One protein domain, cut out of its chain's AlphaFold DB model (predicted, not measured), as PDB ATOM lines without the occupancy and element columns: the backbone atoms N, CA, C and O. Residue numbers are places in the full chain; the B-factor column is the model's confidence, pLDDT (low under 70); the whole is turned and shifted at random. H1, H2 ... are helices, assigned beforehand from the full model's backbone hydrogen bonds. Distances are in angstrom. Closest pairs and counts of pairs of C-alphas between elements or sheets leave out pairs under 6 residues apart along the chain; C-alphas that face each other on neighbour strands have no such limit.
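This is residues 908 to 1032 of the 1032 residues of the protein "Hypothetical protein" of Rotaria socialis (UniProt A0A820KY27). The long helix H2 runs the length of a rod, with H1 on one side and the hairpin of H4 and H5 on another; little H3 sits near one end. The 125 printed residues include five named helices, H1 to H5, and no named strand: all helix. The up-and-down bundle H2, H4, H5 alternates in direction. The whole is only just compact, close to loose: radius of gyration 16.5 A, spans 54 by 26 by 22 A.

H1, residues 908 to 930, begins at C-alpha 908 (232.793, 279.079, 203.843). H2 is residues 935 to 970, 52.8 A; H3, 977 to 980; H4, 985 to 1012, 28.5 A. H5, 1018 to 1029, ends at C-alpha 1029 (217.003, 282.132, 192.761).

H2, the hub, touches H1 (closest C-alphas Gly 916 and Gly 952, 3.7 A), H4 (Leu 947 and Ser 1005, 5.6 A) and H5 (Phe 955 and Phe 1027, 5.9 A). H3 touches no helix. O i to N i+4 pairs are within hydrogen-bond range throughout H5, and in 15 of 19 in H1, 29 of 32 in H2 and 21 of 24 in H4.

The printed part has no cut and no long link. Residues 966 to 982, 1014 to 1016 and 1031 to 1032 have pLDDT under 70.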
ATOM      1  N   ASP A 908     233.175 277.664 203.773       90.62
ATOM      2  CA  ASP A 908     232.793 279.079 203.843       90.62
ATOM      3  C   ASP A 908     234.010 279.992 203.714       90.62
ATOM      4  O   ASP A 908     233.955 281.021 203.040       90.62
ATOM      5  N   ARG A 909     235.142 279.599 204.310       90.69
ATOM      6  CA  ARG A 909     236.399 280.326 204.155       90.69
ATOM      7  C   ARG A 909     236.928 280.259 202.719       90.69
ATOM      8  O   ARG A 909     237.366 281.288 202.217       90.69
ATOM      9  N   ILE A 910     236.885 279.106 202.050       89.81
ATOM     10  CA  ILE A 910     237.290 278.997 200.635       89.81
ATOM     11  C   ILE A 910     236.393 279.883 199.760       89.81
ATOM     12  O   ILE A 910     236.907 280.721 199.019       89.81
ATOM     13  N   ALA A 911     235.069 279.779 199.907       89.75
ATOM     14  CA  ALA A 911     234.100 280.584 199.163       89.75
ATOM     15  C   ALA A 911     234.272 282.093 199.423       89.75
ATOM     16  O   ALA A 911     234.208 282.906 198.497       89.75
ATOM     17  N   TRP A 912     234.564 282.481 200.668       91.69
ATOM     18  CA  TRP A 912     234.903 283.857 201.026       91.69
ATOM     19  C   TRP A 912     236.147 284.358 200.290       91.69
ATOM     20  O   TRP A 912     236.074 285.402 199.651       91.69
ATOM     21  N   PHE A 913     237.267 283.632 200.331       92.19
ATOM     22  CA  PHE A 913     238.508 284.094 199.697       92.19
ATOM     23  C   PHE A 913     238.448 284.048 198.160       92.19
ATOM     24  O   PHE A 913     238.929 284.981 197.526       92.19
ATOM     25  N   LYS A 914     237.835 283.020 197.551       85.25
ATOM     26  CA  LYS A 914     237.760 282.856 196.081       85.25
ATOM     27  C   LYS A 914     236.712 283.768 195.430       85.25
ATOM     28  O   LYS A 914     236.959 284.354 194.378       85.25
ATOM     29  N   THR A 915     235.553 283.927 196.073       85.00
ATOM     30  CA  THR A 915     234.391 284.616 195.486       85.00
ATOM     31  C   THR A 915     234.002 285.861 196.283       85.00
ATOM     32  O   THR A 915     233.882 286.950 195.714       85.00
ATOM     33  N   GLY A 916     233.850 285.729 197.604       90.06
ATOM     34  CA  GLY A 916     233.382 286.805 198.486       90.06
ATOM     35  C   GLY A 916     234.286 288.036 198.512       90.06
ATOM     36  O   GLY A 916     233.781 289.151 198.452       90.06
ATOM     37  N   LYS A 917     235.609 287.860 198.492       93.50
ATOM     38  CA  LYS A 917     236.585 288.957 198.505       93.50
ATOM     39  C   LYS A 917     236.471 289.872 197.298       93.50
ATOM     40  O   LYS A 917     236.578 291.088 197.431       93.50
ATOM     41  N   THR A 918     236.181 289.316 196.121       91.75
ATOM     42  CA  THR A 918     235.969 290.170 194.948       91.75
ATOM     43  C   THR A 918     234.666 290.954 195.070       91.75
ATOM     44  O   THR A 918     234.644 292.126 194.712       91.75
ATOM     45  N   ILE A 919     233.600 290.333 195.596       93.12
ATOM     46  CA  ILE A 919     232.331 291.022 195.884       93.12
ATOM     47  C   ILE A 919     232.552 292.134 196.919       93.12
ATOM     48  O   ILE A 919     232.055 293.240 196.734       93.12
ATOM     49  N   GLU A 920     233.342 291.862 197.962       94.94
ATOM     50  CA  GLU A 920     233.728 292.831 198.993       94.94
ATOM     51  C   GLU A 920     234.358 294.057 198.357       94.94
ATOM     52  O   GLU A 920     233.840 295.164 198.503       94.94
ATOM     53  N   VAL A 921     235.431 293.851 197.593       94.88
ATOM     54  CA  VAL A 921     236.170 294.955 196.993       94.88
ATOM     55  C   VAL A 921     235.280 295.765 196.054       94.88
ATOM     56  O   VAL A 921     235.155 296.970 196.242       94.88
ATOM     57  N   VAL A 922     234.549 295.150 195.120       94.56
ATOM     58  CA  VAL A 922     233.700 295.939 194.198       94.56
ATOM     59  C   VAL A 922     232.615 296.754 194.899       94.56
ATOM     60  O   VAL A 922     232.217 297.790 194.368       94.56
ATOM     61  N   MET A 923     232.160 296.326 196.079       94.44
ATOM     62  CA  MET A 923     231.188 297.071 196.873       94.44
ATOM     63  C   MET A 923     231.830 298.182 197.713       94.44
ATOM     64  O   MET A 923     231.227 299.239 197.850       94.44
ATOM     65  N   ILE A 924     233.038 298.005 198.257       95.75
ATOM     66  CA  ILE A 924     233.673 299.045 199.091       95.75
ATOM     67  C   ILE A 924     234.360 300.144 198.273       95.75
ATOM     68  O   ILE A 924     234.399 301.289 198.720       95.75
ATOM     69  N   LEU A 925     234.890 299.849 197.080       95.75
ATOM     70  CA  LEU A 925     235.688 300.829 196.331       95.75
ATOM     71  C   LEU A 925     234.923 302.126 195.985       95.75
ATOM     72  O   LEU A 925     235.499 303.201 196.173       95.75
ATOM     73  N   PRO A 926     233.643 302.097 195.556       94.31
ATOM     74  CA  PRO A 926     232.874 303.327 195.351       94.31
ATOM     75  C   PRO A 926     232.716 304.153 196.638       94.31
ATOM     76  O   PRO A 926     232.799 305.378 196.603       94.31
ATOM     77  N   VAL A 927     232.574 303.499 197.796       93.69
ATOM     78  CA  VAL A 927     232.458 304.162 199.108       93.69
ATOM     79  C   VAL A 927     233.728 304.937 199.456       93.69
ATOM     80  O   VAL A 927     233.656 306.064 199.951       93.69
ATOM     81  N   LEU A 928     234.895 304.355 199.162       93.88
ATOM     82  CA  LEU A 928     236.208 304.979 199.374       93.88
ATOM     83  C   LEU A 928     236.434 306.193 198.461       93.88
ATOM     84  O   LEU A 928     237.127 307.139 198.845       93.88
ATOM     85  N   LEU A 929     235.849 306.167 197.260       93.06
ATOM     86  CA  LEU A 929     235.896 307.275 196.306       93.06
ATOM     87  C   LEU A 929     234.940 308.418 196.676       93.06
ATOM     88  O   LEU A 929     235.266 309.574 196.409       93.06
ATOM     89  N   ALA A 930     233.782 308.118 197.271       87.62
ATOM     90  CA  ALA A 930     232.760 309.114 197.602       87.62
ATOM     91  C   ALA A 930     232.998 309.857 198.923       87.62
ATOM     92  O   ALA A 930     232.718 311.052 199.011       87.62
ATOM     93  N   LYS A 931     233.456 309.156 199.967       77.81
ATOM     94  CA  LYS A 931     233.523 309.690 201.336       77.81
ATOM     95  C   LYS A 931     234.969 309.805 201.827       77.81
ATOM     96  O   LYS A 931     235.775 308.882 201.675       77.81
ATOM     97  N   SER A 932     235.273 310.916 202.494       79.38
ATOM     98  CA  SER A 932     236.499 311.055 203.288       79.38
ATOM     99  C   SER A 932     236.493 310.081 204.478       79.38
ATOM    100  O   SER A 932     235.411 309.747 204.969       79.38
ATOM    101  N   PRO A 933     237.670 309.635 204.959       80.94
ATOM    102  CA  PRO A 933     237.770 308.795 206.151       80.94
ATOM    103  C   PRO A 933     237.033 309.391 207.358       80.94
ATOM    104  O   PRO A 933     237.277 310.536 207.738       80.94
ATOM    105  N   SER A 934     236.143 308.609 207.967       82.25
ATOM    106  CA  SER A 934     235.434 308.947 209.207       82.25
ATOM    107  C   SER A 934     235.039 307.676 209.966       82.25
ATOM    108  O   SER A 934     234.977 306.594 209.377       82.25
ATOM    109  N   ASP A 935     234.733 307.797 211.262       78.00
ATOM    110  CA  ASP A 935     234.256 306.665 212.076       78.00
ATOM    111  C   ASP A 935     232.935 306.086 211.538       78.00
ATOM    112  O   ASP A 935     232.719 304.875 211.547       78.00
ATOM    113  N   GLU A 936     232.073 306.950 210.995       80.69
ATOM    114  CA  GLU A 936     230.825 306.555 210.336       80.69
ATOM    115  C   GLU A 936     231.095 305.739 209.060       80.69
ATOM    116  O   GLU A 936     230.504 304.674 208.875       80.69
ATOM    117  N   GLN A 937     232.049 306.176 208.222       84.62
ATOM    118  CA  GLN A 937     232.475 305.413 207.043       84.62
ATOM    119  C   GLN A 937     233.067 304.056 207.454       84.62
ATOM    120  O   GLN A 937     232.826 303.051 206.790       84.62
ATOM    121  N   ALA A 938     233.834 303.994 208.545       85.25
ATOM    122  CA  ALA A 938     234.442 302.749 209.008       85.25
ATOM    123  C   ALA A 938     233.392 301.703 209.428       85.25
ATOM    124  O   ALA A 938     233.524 300.526 209.079       85.25
ATOM    125  N   LEU A 939     232.335 302.129 210.128       86.44
ATOM    126  CA  LEU A 939     231.218 301.255 210.502       86.44
ATOM    127  C   LEU A 939     230.458 300.747 209.267       86.44
ATOM    128  O   LEU A 939     230.201 299.549 209.150       86.44
ATOM    129  N   GLU A 940     230.155 301.641 208.325       87.94
ATOM    130  CA  GLU A 940     229.492 301.312 207.058       87.94
ATOM    131  C   GLU A 940     230.310 300.296 206.247       87.94
ATOM    132  O   GLU A 940     229.800 299.239 205.875       87.94
ATOM    133  N   LEU A 941     231.612 300.543 206.066       92.00
ATOM    134  CA  LEU A 941     232.526 299.605 205.410       92.00
ATOM    135  C   LEU A 941     232.545 298.246 206.119       92.00
ATOM    136  O   LEU A 941     232.550 297.213 205.453       92.00
ATOM    137  N   SER A 942     232.522 298.207 207.456       93.81
ATOM    138  CA  SER A 942     232.457 296.938 208.190       93.81
ATOM    139  C   SER A 942     231.181 296.149 207.892       93.81
ATOM    140  O   SER A 942     231.247 294.919 207.835       93.81
ATOM    141  N   ASN A 943     230.036 296.812 207.737       92.19
ATOM    142  CA  ASN A 943     228.776 296.141 207.428       92.19
ATOM    143  C   ASN A 943     228.740 295.664 205.973       92.19
ATOM    144  O   ASN A 943     228.353 294.520 205.726       92.19
ATOM    145  N   ILE A 944     229.255 296.468 205.036       93.88
ATOM    146  CA  ILE A 944     229.408 296.071 203.629       93.88
ATOM    147  C   ILE A 944     230.290 294.824 203.521       93.88
ATOM    148  O   ILE A 944     229.917 293.873 202.844       93.88
ATOM    149  N   ARG A 945     231.410 294.762 204.254       94.88
ATOM    150  CA  ARG A 945     232.289 293.580 204.265       94.88
ATOM    151  C   ARG A 945     231.577 292.309 204.730       94.88
ATOM    152  O   ARG A 945     231.707 291.268 204.088       94.88
ATOM    153  N   LYS A 946     230.789 292.391 205.808       94.50
ATOM    154  CA  LYS A 946     229.971 291.261 206.293       94.50
ATOM    155  C   LYS A 946     228.934 290.835 205.255       94.50
ATOM    156  O   LYS A 946     228.763 289.645 205.012       94.50
ATOM    157  N   LEU A 947     228.269 291.799 204.623       94.50
ATOM    158  CA  LEU A 947     227.290 291.538 203.572       94.50
ATOM    159  C   LEU A 947     227.933 290.808 202.388       94.50
ATOM    160  O   LEU A 947     227.449 289.758 201.967       94.50
ATOM    161  N   SER A 948     229.060 291.314 201.888       93.00
ATOM    162  CA  SER A 948     229.796 290.694 200.787       93.00
ATOM    163  C   SER A 948     230.276 289.279 201.120       93.00
ATOM    164  O   SER A 948     230.352 288.434 200.225       93.00
ATOM    165  N   GLN A 949     230.535 288.988 202.403       93.25
ATOM    166  CA  GLN A 949     230.880 287.643 202.864       93.25
ATOM    167  C   GLN A 949     229.748 286.663 202.661       93.25
ATOM    168  O   GLN A 949     229.937 285.621 202.031       93.25
ATOM    169  N   LEU A 950     228.568 287.027 203.151       94.44
ATOM    170  CA  LEU A 950     227.375 286.220 202.973       94.44
ATOM    171  C   LEU A 950     227.066 286.056 201.484       94.44
ATOM    172  O   LEU A 950     226.828 284.939 201.038       94.44
ATOM    173  N   MET A 951     227.150 287.133 200.695       92.88
ATOM    174  CA  MET A 951     226.901 287.084 199.250       92.88
ATOM    175  C   MET A 951     227.830 286.116 198.515       92.88
ATOM    176  O   MET A 951     227.353 285.336 197.693       92.88
ATOM    177  N   GLY A 952     229.133 286.129 198.814       91.12
ATOM    178  CA  GLY A 952     230.093 285.212 198.196       91.12
ATOM    179  C   GLY A 952     229.821 283.749 198.529       91.12
ATOM    180  O   GLY A 952     229.839 282.902 197.637       91.12
ATOM    181  N   VAL A 953     229.509 283.466 199.794       93.00
ATOM    182  CA  VAL A 953     229.180 282.112 200.252       93.00
ATOM    183  C   VAL A 953     227.860 281.624 199.644       93.00
ATOM    184  O   VAL A 953     227.800 280.517 199.113       93.00
ATOM    185  N   MET A 954     226.818 282.462 199.639       93.88
ATOM    186  CA  MET A 954     225.532 282.140 199.012       93.88
ATOM    187  C   MET A 954     225.672 281.865 197.514       93.88
ATOM    188  O   MET A 954     225.022 280.957 196.996       93.88
ATOM    189  N   PHE A 955     226.513 282.634 196.814       89.12
ATOM    190  CA  PHE A 955     226.743 282.445 195.384       89.12
ATOM    191  C   PHE A 955     227.305 281.050 195.089       89.12
ATOM    192  O   PHE A 955     226.788 280.384 194.193       89.12
ATOM    193  N   GLN A 956     228.285 280.599 195.886       89.00
ATOM    194  CA  GLN A 956     228.879 279.266 195.764       89.00
ATOM    195  C   GLN A 956     227.889 278.157 196.140       89.00
ATOM    196  O   GLN A 956     227.742 277.196 195.398       89.00
ATOM    197  N   MET A 957     227.137 278.308 197.239       90.38
ATOM    198  CA  MET A 957     226.083 277.348 197.609       90.38
ATOM    199  C   MET A 957     225.039 277.175 196.503       90.38
ATOM    200  O   MET A 957     224.535 276.072 196.298       90.38
ATOM    201  N   ARG A 958     224.686 278.260 195.796       90.19
ATOM    202  CA  ARG A 958     223.745 278.177 194.678       90.19
ATOM    203  C   ARG A 958     224.352 277.490 193.455       90.19
ATOM    204  O   ARG A 958     223.615 276.747 192.817       90.19
ATOM    205  N   ASP A 959     225.628 277.715 193.135       85.50
ATOM    206  CA  ASP A 959     226.312 276.968 192.063       85.50
ATOM    207  C   ASP A 959     226.312 275.464 192.367       85.50
ATOM    208  O   ASP A 959     225.796 274.690 191.565       85.50
ATOM    209  N   ASP A 960     226.711 275.069 193.578       85.88
ATOM    210  CA  ASP A 960     226.714 273.663 193.999       85.88
ATOM    211  C   ASP A 960     225.313 273.009 193.914       85.88
ATOM    212  O   ASP A 960     225.181 271.824 193.603       85.88
ATOM    213  N   LEU A 961     224.245 273.766 194.203       86.56
ATOM    214  CA  LEU A 961     222.862 273.298 194.037       86.56
ATOM    215  C   LEU A 961     222.471 273.152 192.560       86.56
ATOM    216  O   LEU A 961     221.823 272.167 192.207       86.56
ATOM    217  N   LEU A 962     222.846 274.111 191.706       82.75
ATOM    218  CA  LEU A 962     222.562 274.071 190.268       82.75
ATOM    219  C   LEU A 962     223.211 272.851 189.606       82.75
ATOM    220  O   LEU A 962     222.545 272.160 188.835       82.75
ATOM    221  N   ASP A 963     224.452 272.526 189.974       75.12
ATOM    222  CA  ASP A 963     225.182 271.376 189.426       75.12
ATOM    223  C   ASP A 963     224.467 270.039 189.704       75.12
ATOM    224  O   ASP A 963     224.462 269.123 188.871       75.12
ATOM    225  N   VAL A 964     223.798 269.928 190.856       75.81
ATOM    226  CA  VAL A 964     223.017 268.740 191.240       75.81
ATOM    227  C   VAL A 964     221.619 268.745 190.611       75.81
ATOM    228  O   VAL A 964     221.151 267.702 190.142       75.81
ATOM    229  N   GLU A 965     220.952 269.902 190.568       73.06
ATOM    230  CA  GLU A 965     219.621 270.074 189.966       73.06
ATOM    231  C   GLU A 965     219.633 269.805 188.445       73.06
ATOM    232  O   GLU A 965     218.714 269.171 187.917       73.06
ATOM    233  N   GLU A 966     220.682 270.225 187.731       62.41
ATOM    234  CA  GLU A 966     220.823 270.051 186.278       62.41
ATOM    235  C   GLU A 966     221.301 268.655 185.870       62.41
ATOM    236  O   GLU A 966     220.833 268.107 184.861       62.41
ATOM    237  N   GLY A 967     222.163 268.031 186.680       52.25
ATOM    238  CA  GLY A 967     222.594 266.647 186.473       52.25
ATOM    239  C   GLY A 967     221.415 265.663 186.408       52.25
ATOM    240  O   GLY A 967     221.456 264.680 185.662       52.25
ATOM    241  N   ALA A 968     220.315 265.972 187.105       43.00
ATOM    242  CA  ALA A 968     219.072 265.203 187.066       43.00
ATOM    243  C   ALA A 968     218.238 265.404 185.780       43.00
ATOM    244  O   ALA A 968     217.454 264.520 185.425       43.00
ATOM    245  N   ALA A 969     218.392 266.526 185.064       37.22
ATOM    246  CA  ALA A 969     217.604 266.867 183.873       37.22
ATOM    247  C   ALA A 969     218.267 266.459 182.540       37.22
ATOM    248  O   ALA A 969     217.562 266.225 181.558       37.22
ATOM    249  N   ILE A 970     219.603 266.349 182.495       32.44
ATOM    250  CA  ILE A 970     220.375 266.110 181.254       32.44
ATOM    251  C   ILE A 970     221.072 264.732 181.236       32.44
ATOM    252  O   ILE A 970     221.587 264.303 180.204       32.44
ATOM    253  N   GLY A 971     221.067 263.979 182.341       31.61
ATOM    254  CA  GLY A 971     221.658 262.633 182.383       31.61
ATOM    255  C   GLY A 971     223.186 262.607 182.227       31.61
ATOM    256  O   GLY A 971     223.764 261.545 182.002       31.61
ATOM    257  N   LYS A 972     223.854 263.757 182.363       33.19
ATOM    258  CA  LYS A 972     225.296 263.839 182.599       33.19
ATOM    259  C   LYS A 972     225.490 264.081 184.096       33.19
ATOM    260  O   LYS A 972     225.015 265.108 184.573       33.19
ATOM    261  N   PRO A 973     226.156 263.196 184.856       37.62
ATOM    262  CA  PRO A 973     226.619 263.598 186.175       37.62
ATOM    263  C   PRO A 973     227.637 264.730 185.998       37.62
ATOM    264  O   PRO A 973     228.344 264.759 184.987       37.62
ATOM    265  N   ALA A 974     227.695 265.640 186.970       46.06
ATOM    266  CA  ALA A 974     228.731 266.653 187.149       46.06
ATOM    267  C   ALA A 974     230.135 266.014 187.057       46.06
ATOM    268  O   ALA A 974     230.718 265.556 188.039       46.06
ATOM    269  N   ALA A 975     230.641 265.877 185.832       44.53
ATOM    270  CA  ALA A 975     231.785 265.024 185.528       44.53
ATOM    271  C   ALA A 975     233.123 265.688 185.867       44.53
ATOM    272  O   ALA A 975     234.138 265.002 185.813       44.53
ATOM    273  N   LEU A 976     233.143 266.988 186.190       52.34
ATOM    274  CA  LEU A 976     234.356 267.679 186.629       52.34
ATOM    275  C   LEU A 976     234.574 267.514 188.135       52.34
ATOM    276  O   LEU A 976     235.640 267.056 188.522       52.34
ATOM    277  N   ASP A 977     233.568 267.768 188.973       55.09
ATOM    278  CA  ASP A 977     233.743 267.727 190.435       55.09
ATOM    279  C   ASP A 977     233.963 266.319 190.983       55.09
ATOM    280  O   ASP A 977     234.842 266.081 191.812       55.09
ATOM    281  N   ILE A 978     233.247 265.336 190.427       52.47
ATOM    282  CA  ILE A 978     233.472 263.918 190.741       52.47
ATOM    283  C   ILE A 978     234.861 263.467 190.253       52.47
ATOM    284  O   ILE A 978     235.487 262.611 190.873       52.47
ATOM    285  N   LYS A 979     235.367 264.043 189.154       51.12
ATOM    286  CA  LYS A 979     236.700 263.745 188.603       51.12
ATOM    287  C   LYS A 979     237.823 264.472 189.358       51.12
ATOM    288  O   LYS A 979     238.940 263.963 189.380       51.12
ATOM    289  N   ASN A 980     237.513 265.597 190.004       54.12
ATOM    290  CA  ASN A 980     238.445 266.438 190.758       54.12
ATOM    291  C   ASN A 980     238.406 266.196 192.281       54.12
ATOM    292  O   ASN A 980     239.169 266.834 193.000       54.12
ATOM    293  N   ASN A 981     237.573 265.267 192.779       58.16
ATOM    294  CA  ASN A 981     237.381 264.986 194.213       58.16
ATOM    295  C   ASN A 981     237.049 266.245 195.050       58.16
ATOM    296  O   ASN A 981     237.458 266.356 196.210       58.16
ATOM    297  N   THR A 982     236.320 267.207 194.482       65.75
ATOM    298  CA  THR A 982     235.966 268.461 195.161       65.75
ATOM    299  C   THR A 982     234.840 268.246 196.179       65.75
ATOM    300  O   THR A 982     233.842 267.574 195.919       65.75
ATOM    301  N   VAL A 983     235.008 268.801 197.385       73.75
ATOM    302  CA  VAL A 983     233.989 268.763 198.448       73.75
ATOM    303  C   VAL A 983     233.047 269.951 198.264       73.75
ATOM    304  O   VAL A 983     233.491 271.090 198.332       73.75
ATOM    305  N   THR A 984     231.754 269.685 198.076       82.88
ATOM    306  CA  THR A 984     230.710 270.706 197.857       82.88
ATOM    307  C   THR A 984     229.795 270.856 199.073       82.88
ATOM    308  O   THR A 984     229.711 269.955 199.916       82.88
ATOM    309  N   TYR A 985     229.041 271.954 199.155       86.69
ATOM    310  CA  TYR A 985     228.029 272.158 200.197       86.69
ATOM    311  C   TYR A 985     226.983 271.040 200.200       86.69
ATOM    312  O   TYR A 985     226.698 270.456 201.251       86.69
ATOM    313  N   VAL A 986     226.491 270.658 199.017       86.69
ATOM    314  CA  VAL A 986     225.497 269.584 198.875       86.69
ATOM    315  C   VAL A 986     226.053 268.244 199.358       86.69
ATOM    316  O   VAL A 986     225.334 267.485 200.008       86.69
ATOM    317  N   SER A 987     227.339 267.963 199.114       82.44
ATOM    318  CA  SER A 987     227.981 266.733 199.598       82.44
ATOM    319  C   SER A 987     228.113 266.668 201.127       82.44
ATOM    320  O   SER A 987     228.090 265.576 201.691       82.44
ATOM    321  N   LEU A 988     228.226 267.818 201.809       84.12
ATOM    322  CA  LEU A 988     228.433 267.884 203.259       84.12
ATOM    323  C   LEU A 988     227.136 267.915 204.070       84.12
ATOM    324  O   LEU A 988     227.061 267.260 205.109       84.12
ATOM    325  N   ILE A 989     226.147 268.705 203.645       86.69
ATOM    326  CA  ILE A 989     224.922 268.968 204.425       86.69
ATOM    327  C   ILE A 989     223.627 268.600 203.690       86.69
ATOM    328  O   ILE A 989     222.536 268.796 204.223       86.69
ATOM    329  N   GLY A 990     223.732 268.039 202.483       85.69
ATOM    330  CA  GLY A 990     222.586 267.667 201.660       85.69
ATOM    331  C   GLY A 990     221.883 268.863 201.011       85.69
ATOM    332  O   GLY A 990     222.148 270.026 201.322       85.69
ATOM    333  N   ILE A 991     220.963 268.566 200.090       87.44
ATOM    334  CA  ILE A 991     220.199 269.570 199.329       87.44
ATOM    335  C   ILE A 991     219.340 270.424 200.271       87.44
ATOM    336  O   ILE A 991     219.438 271.650 200.251       87.44
ATOM    337  N   ASP A 992     218.561 269.782 201.147       87.81
ATOM    338  CA  ASP A 992     217.658 270.475 202.076       87.81
ATOM    339  C   ASP A 992     218.428 271.377 203.053       87.81
ATOM    340  O   ASP A 992     218.072 272.541 203.234       87.81
ATOM    341  N   GLY A 993     219.534 270.875 203.619       89.38
ATOM    342  CA  GLY A 993     220.393 271.656 204.511       89.38
ATOM    343  C   GLY A 993     221.061 272.836 203.802       89.38
ATOM    344  O   GLY A 993     221.183 273.920 204.376       89.38
ATOM    345  N   THR A 994     221.441 272.666 202.532       90.00
ATOM    346  CA  THR A 994     221.993 273.759 201.717       90.00
ATOM    347  C   THR A 994     220.932 274.825 201.437       90.00
ATOM    348  O   THR A 994     221.216 276.011 201.600       90.00
ATOM    349  N   HIS A 995     219.692 274.443 201.103       89.44
ATOM    350  CA  HIS A 995     218.588 275.397 200.946       89.44
ATOM    351  C   HIS A 995     218.271 276.151 202.242       89.44
ATOM    352  O   HIS A 995     218.075 277.367 202.197       89.44
ATOM    353  N   GLU A 996     218.233 275.468 203.391       92.44
ATOM    354  CA  GLU A 996     217.972 276.105 204.685       92.44
ATOM    355  C   GLU A 996     219.045 277.152 205.014       92.44
ATOM    356  O   GLU A 996     218.721 278.302 205.326       92.44
ATOM    357  N   ARG A 997     220.327 276.795 204.865       92.50
ATOM    358  CA  ARG A 997     221.449 277.716 205.093       92.50
ATOM    359  C   ARG A 997     221.428 278.902 204.127       92.50
ATOM    360  O   ARG A 997     221.661 280.034 204.551       92.50
ATOM    361  N   LEU A 998     221.094 278.666 202.858       93.00
ATOM    362  CA  LEU A 998     220.956 279.711 201.842       93.00
ATOM    363  C   LEU A 998     219.852 280.718 202.213       93.00
ATOM    364  O   LEU A 998     220.065 281.922 202.106       93.00
ATOM    365  N   GLN A 999     218.704 280.248 202.715       91.38
ATOM    366  CA  GLN A 999     217.620 281.119 203.197       91.38
ATOM    367  C   GLN A 999     218.014 281.905 204.456       91.38
ATOM    368  O   GLN A 999     217.697 283.090 204.565       91.38
ATOM    369  N   GLN A1000     218.744 281.283 205.389       94.19
ATOM    370  CA  GLN A1000     219.266 281.970 206.576       94.19
ATOM    371  C   GLN A1000     220.224 283.107 206.192       94.19
ATOM    372  O   GLN A1000     220.099 284.224 206.696       94.19
ATOM    373  N   PHE A1001     221.162 282.843 205.277       94.88
ATOM    374  CA  PHE A1001     222.127 283.844 204.816       94.88
ATOM    375  C   PHE A1001     221.455 284.939 203.986       94.88
ATOM    376  O   PHE A1001     221.837 286.104 204.100       94.88
ATOM    377  N   LEU A1002     220.418 284.596 203.213       93.44
ATOM    378  CA  LEU A1002     219.601 285.569 202.494       93.44
ATOM    379  C   LEU A1002     218.933 286.538 203.473       93.44
ATOM    380  O   LEU A1002     219.070 287.747 203.310       93.44
ATOM    381  N   ALA A1003     218.278 286.030 204.520       91.94
ATOM    382  CA  ALA A1003     217.624 286.869 205.523       91.94
ATOM    383  C   ALA A1003     218.615 287.824 206.216       91.94
ATOM    384  O   ALA A1003     218.349 289.021 206.318       91.94
ATOM    385  N   GLN A1004     219.789 287.317 206.616       94.50
ATOM    386  CA  GLN A1004     220.860 288.134 207.205       94.50
ATOM    387  C   GLN A1004     221.398 289.189 206.227       94.50
ATOM    388  O   GLN A1004     221.633 290.333 206.612       94.50
ATOM    389  N   SER A1005     221.563 288.828 204.953       94.38
ATOM    390  CA  SER A1005     222.044 289.748 203.919       94.38
ATOM    391  C   SER A1005     221.051 290.881 203.675       94.38
ATOM    392  O   SER A1005     221.451 292.039 203.614       94.38
ATOM    393  N   LEU A1006     219.753 290.576 203.590       90.00
ATOM    394  CA  LEU A1006     218.710 291.590 203.417       90.00
ATOM    395  C   LEU A1006     218.656 292.565 204.602       90.00
ATOM    396  O   LEU A1006     218.464 293.760 204.379       90.00
ATOM    397  N   GLN A1007     218.882 292.078 205.827       88.25
ATOM    398  CA  GLN A1007     218.996 292.925 207.016       88.25
ATOM    399  C   GLN A1007     220.228 293.840 206.948       88.25
ATOM    400  O   GLN A1007     220.104 295.047 207.137       88.25
ATOM    401  N   LEU A1008     221.410 293.298 206.632       90.56
ATOM    402  CA  LEU A1008     222.640 294.094 206.512       90.56
ATOM    403  C   LEU A1008     222.539 295.160 205.419       90.56
ATOM    404  O   LEU A1008     223.077 296.255 205.575       90.56
ATOM    405  N   VAL A1009     221.840 294.864 204.322       87.88
ATOM    406  CA  VAL A1009     221.560 295.857 203.282       87.88
ATOM    407  C   VAL A1009     220.739 297.022 203.837       87.88
ATOM    408  O   VAL A1009     221.049 298.163 203.511       87.88
ATOM    409  N   ASP A1010     219.732 296.769 204.677       81.25
ATOM    410  CA  ASP A1010     218.954 297.842 205.312       81.25
ATOM    411  C   ASP A1010     219.770 298.647 206.325       81.25
ATOM    412  O   ASP A1010     219.551 299.848 206.469       81.25
ATOM    413  N   GLU A1011     220.725 298.009 207.002       82.62
ATOM    414  CA  GLU A1011     221.656 298.682 207.913       82.62
ATOM    415  C   GLU A1011     222.669 299.563 207.163       82.62
ATOM    416  O   GLU A1011     223.007 300.644 207.643       82.62
ATOM    417  N   CYS A1012     223.143 299.128 205.989       81.62
ATOM    418  CA  CYS A1012     224.070 299.903 205.156       81.62
ATOM    419  C   CYS A1012     223.355 301.024 204.391       81.62
ATOM    420  O   CYS A1012     223.849 302.145 204.314       81.62
ATOM    421  N   TRP A1013     222.191 300.717 203.814       79.12
ATOM    422  CA  TRP A1013     221.459 301.605 202.914       79.12
ATOM    423  C   TRP A1013     219.958 301.600 203.232       79.12
ATOM    424  O   TRP A1013     219.167 301.000 202.497       79.12
ATOM    425  N   PRO A1014     219.527 302.329 204.281       63.03
ATOM    426  CA  PRO A1014     218.113 302.424 204.658       63.03
ATOM    427  C   PRO A1014     217.216 302.976 203.540       63.03
ATOM    428  O   PRO A1014     216.014 302.721 203.503       63.03
ATOM    429  N   THR A1015     217.795 303.748 202.618       55.31
ATOM    430  CA  THR A1015     217.143 304.262 201.410       55.31
ATOM    431  C   THR A1015     217.963 303.859 200.187       55.31
ATOM    432  O   THR A1015     219.158 304.144 200.160       55.31
ATOM    433  N   GLY A1016     217.340 303.251 199.171       63.25
ATOM    434  CA  GLY A1016     218.051 302.785 197.969       63.25
ATOM    435  C   GLY A1016     218.422 301.302 197.970       63.25
ATOM    436  O   GLY A1016     219.089 300.829 197.059       63.25
ATOM    437  N   SER A1017     217.999 300.533 198.974       74.62
ATOM    438  CA  SER A1017     218.351 299.115 199.062       74.62
ATOM    439  C   SER A1017     217.633 298.210 198.062       74.62
ATOM    440  O   SER A1017     218.095 297.093 197.840       74.62
ATOM    441  N   ALA A1018     216.518 298.642 197.460       80.00
ATOM    442  CA  ALA A1018     215.622 297.734 196.739       80.00
ATOM    443  C   ALA A1018     216.314 297.010 195.574       80.00
ATOM    444  O   ALA A1018     216.213 295.792 195.468       80.00
ATOM    445  N   THR A1019     217.074 297.728 194.745       83.62
ATOM    446  CA  THR A1019     217.776 297.127 193.598       83.62
ATOM    447  C   THR A1019     218.851 296.133 194.044       83.62
ATOM    448  O   THR A1019     218.978 295.061 193.461       83.62
ATOM    449  N   ILE A1020     219.604 296.441 195.108       87.31
ATOM    450  CA  ILE A1020     220.622 295.528 195.657       87.31
ATOM    451  C   ILE A1020     219.969 294.291 196.283       87.31
ATOM    452  O   ILE A1020     220.460 293.176 196.102       87.31
ATOM    453  N   LYS A1021     218.840 294.460 196.980       88.06
ATOM    454  CA  LYS A1021     218.056 293.343 197.518       88.06
ATOM    455  C   LYS A1021     217.576 292.411 196.409       88.06
ATOM    456  O   LYS A1021     217.732 291.199 196.553       88.06
ATOM    457  N   ASP A1022     217.084 292.959 195.296       87.06
ATOM    458  CA  ASP A1022     216.703 292.156 194.132       87.06
ATOM    459  C   ASP A1022     217.899 291.342 193.603       87.06
ATOM    460  O   ASP A1022     217.741 290.163 193.294       87.06
ATOM    461  N   VAL A1023     219.110 291.922 193.530       87.25
ATOM    462  CA  VAL A1023     220.320 291.182 193.106       87.25
ATOM    463  C   VAL A1023     220.645 290.035 194.046       87.25
ATOM    464  O   VAL A1023     220.935 288.928 193.595       87.25
ATOM    465  N   ILE A1024     220.614 290.282 195.353       89.44
ATOM    466  CA  ILE A1024     220.907 289.249 196.350       89.44
ATOM    467  C   ILE A1024     219.871 288.125 196.246       89.44
ATOM    468  O   ILE A1024     220.218 286.945 196.301       89.44
ATOM    469  N   GLN A1025     218.606 288.469 196.010       88.31
ATOM    470  CA  GLN A1025     217.559 287.483 195.779       88.31
ATOM    471  C   GLN A1025     217.751 286.736 194.452       88.31
ATOM    472  O   GLN A1025     217.544 285.520 194.390       88.31
ATOM    473  N   TYR A1026     218.222 287.415 193.404       85.00
ATOM    474  CA  TYR A1026     218.614 286.790 192.143       85.00
ATOM    475  C   TYR A1026     219.778 285.807 192.339       85.00
ATOM    476  O   TYR A1026     219.733 284.711 191.787       85.00
ATOM    477  N   PHE A1027     220.774 286.110 193.179       83.31
ATOM    478  CA  PHE A1027     221.894 285.192 193.456       83.31
ATOM    479  C   PHE A1027     221.417 283.847 194.004       83.31
ATOM    480  O   PHE A1027     221.993 282.817 193.661       83.31
ATOM    481  N   VAL A1028     220.350 283.861 194.803       82.94
ATOM    482  CA  VAL A1028     219.747 282.674 195.424       82.94
ATOM    483  C   VAL A1028     218.782 281.948 194.481       82.94
ATOM    484  O   VAL A1028     218.658 280.728 194.544       82.94
ATOM    485  N   THR A1029     218.090 282.675 193.602       80.75
ATOM    486  CA  THR A1029     217.003 282.132 192.761       80.75
ATOM    487  C   THR A1029     217.388 281.902 191.302       80.75
ATOM    488  O   THR A1029     216.588 281.348 190.541       80.75
ATOM    489  N   ARG A1030     218.603 282.297 190.898       78.00
ATOM    490  CA  ARG A1030     219.069 282.183 189.514       78.00
ATOM    491  C   ARG A1030     218.947 280.760 188.979       78.00
ATOM    492  O   ARG A1030     219.173 279.772 189.685       78.00
ATOM    493  N   LYS A1031     218.618 280.704 187.694       67.94
ATOM    494  CA  LYS A1031     218.729 279.540 186.813       67.94
ATOM    495  C   LYS A1031     219.837 279.850 185.797       67.94
ATOM    496  O   LYS A1031     220.197 281.024 185.673       67.94
ATOM    497  N   THR A1032     220.433 278.822 185.197       49.09
ATOM    498  CA  THR A1032     221.653 278.933 184.379       49.09
ATOM    499  C   THR A1032     221.586 280.008 183.308       49.09
ATOM    500  O   THR A1032     220.557 280.074 182.599       49.09
TER     501      THR A1032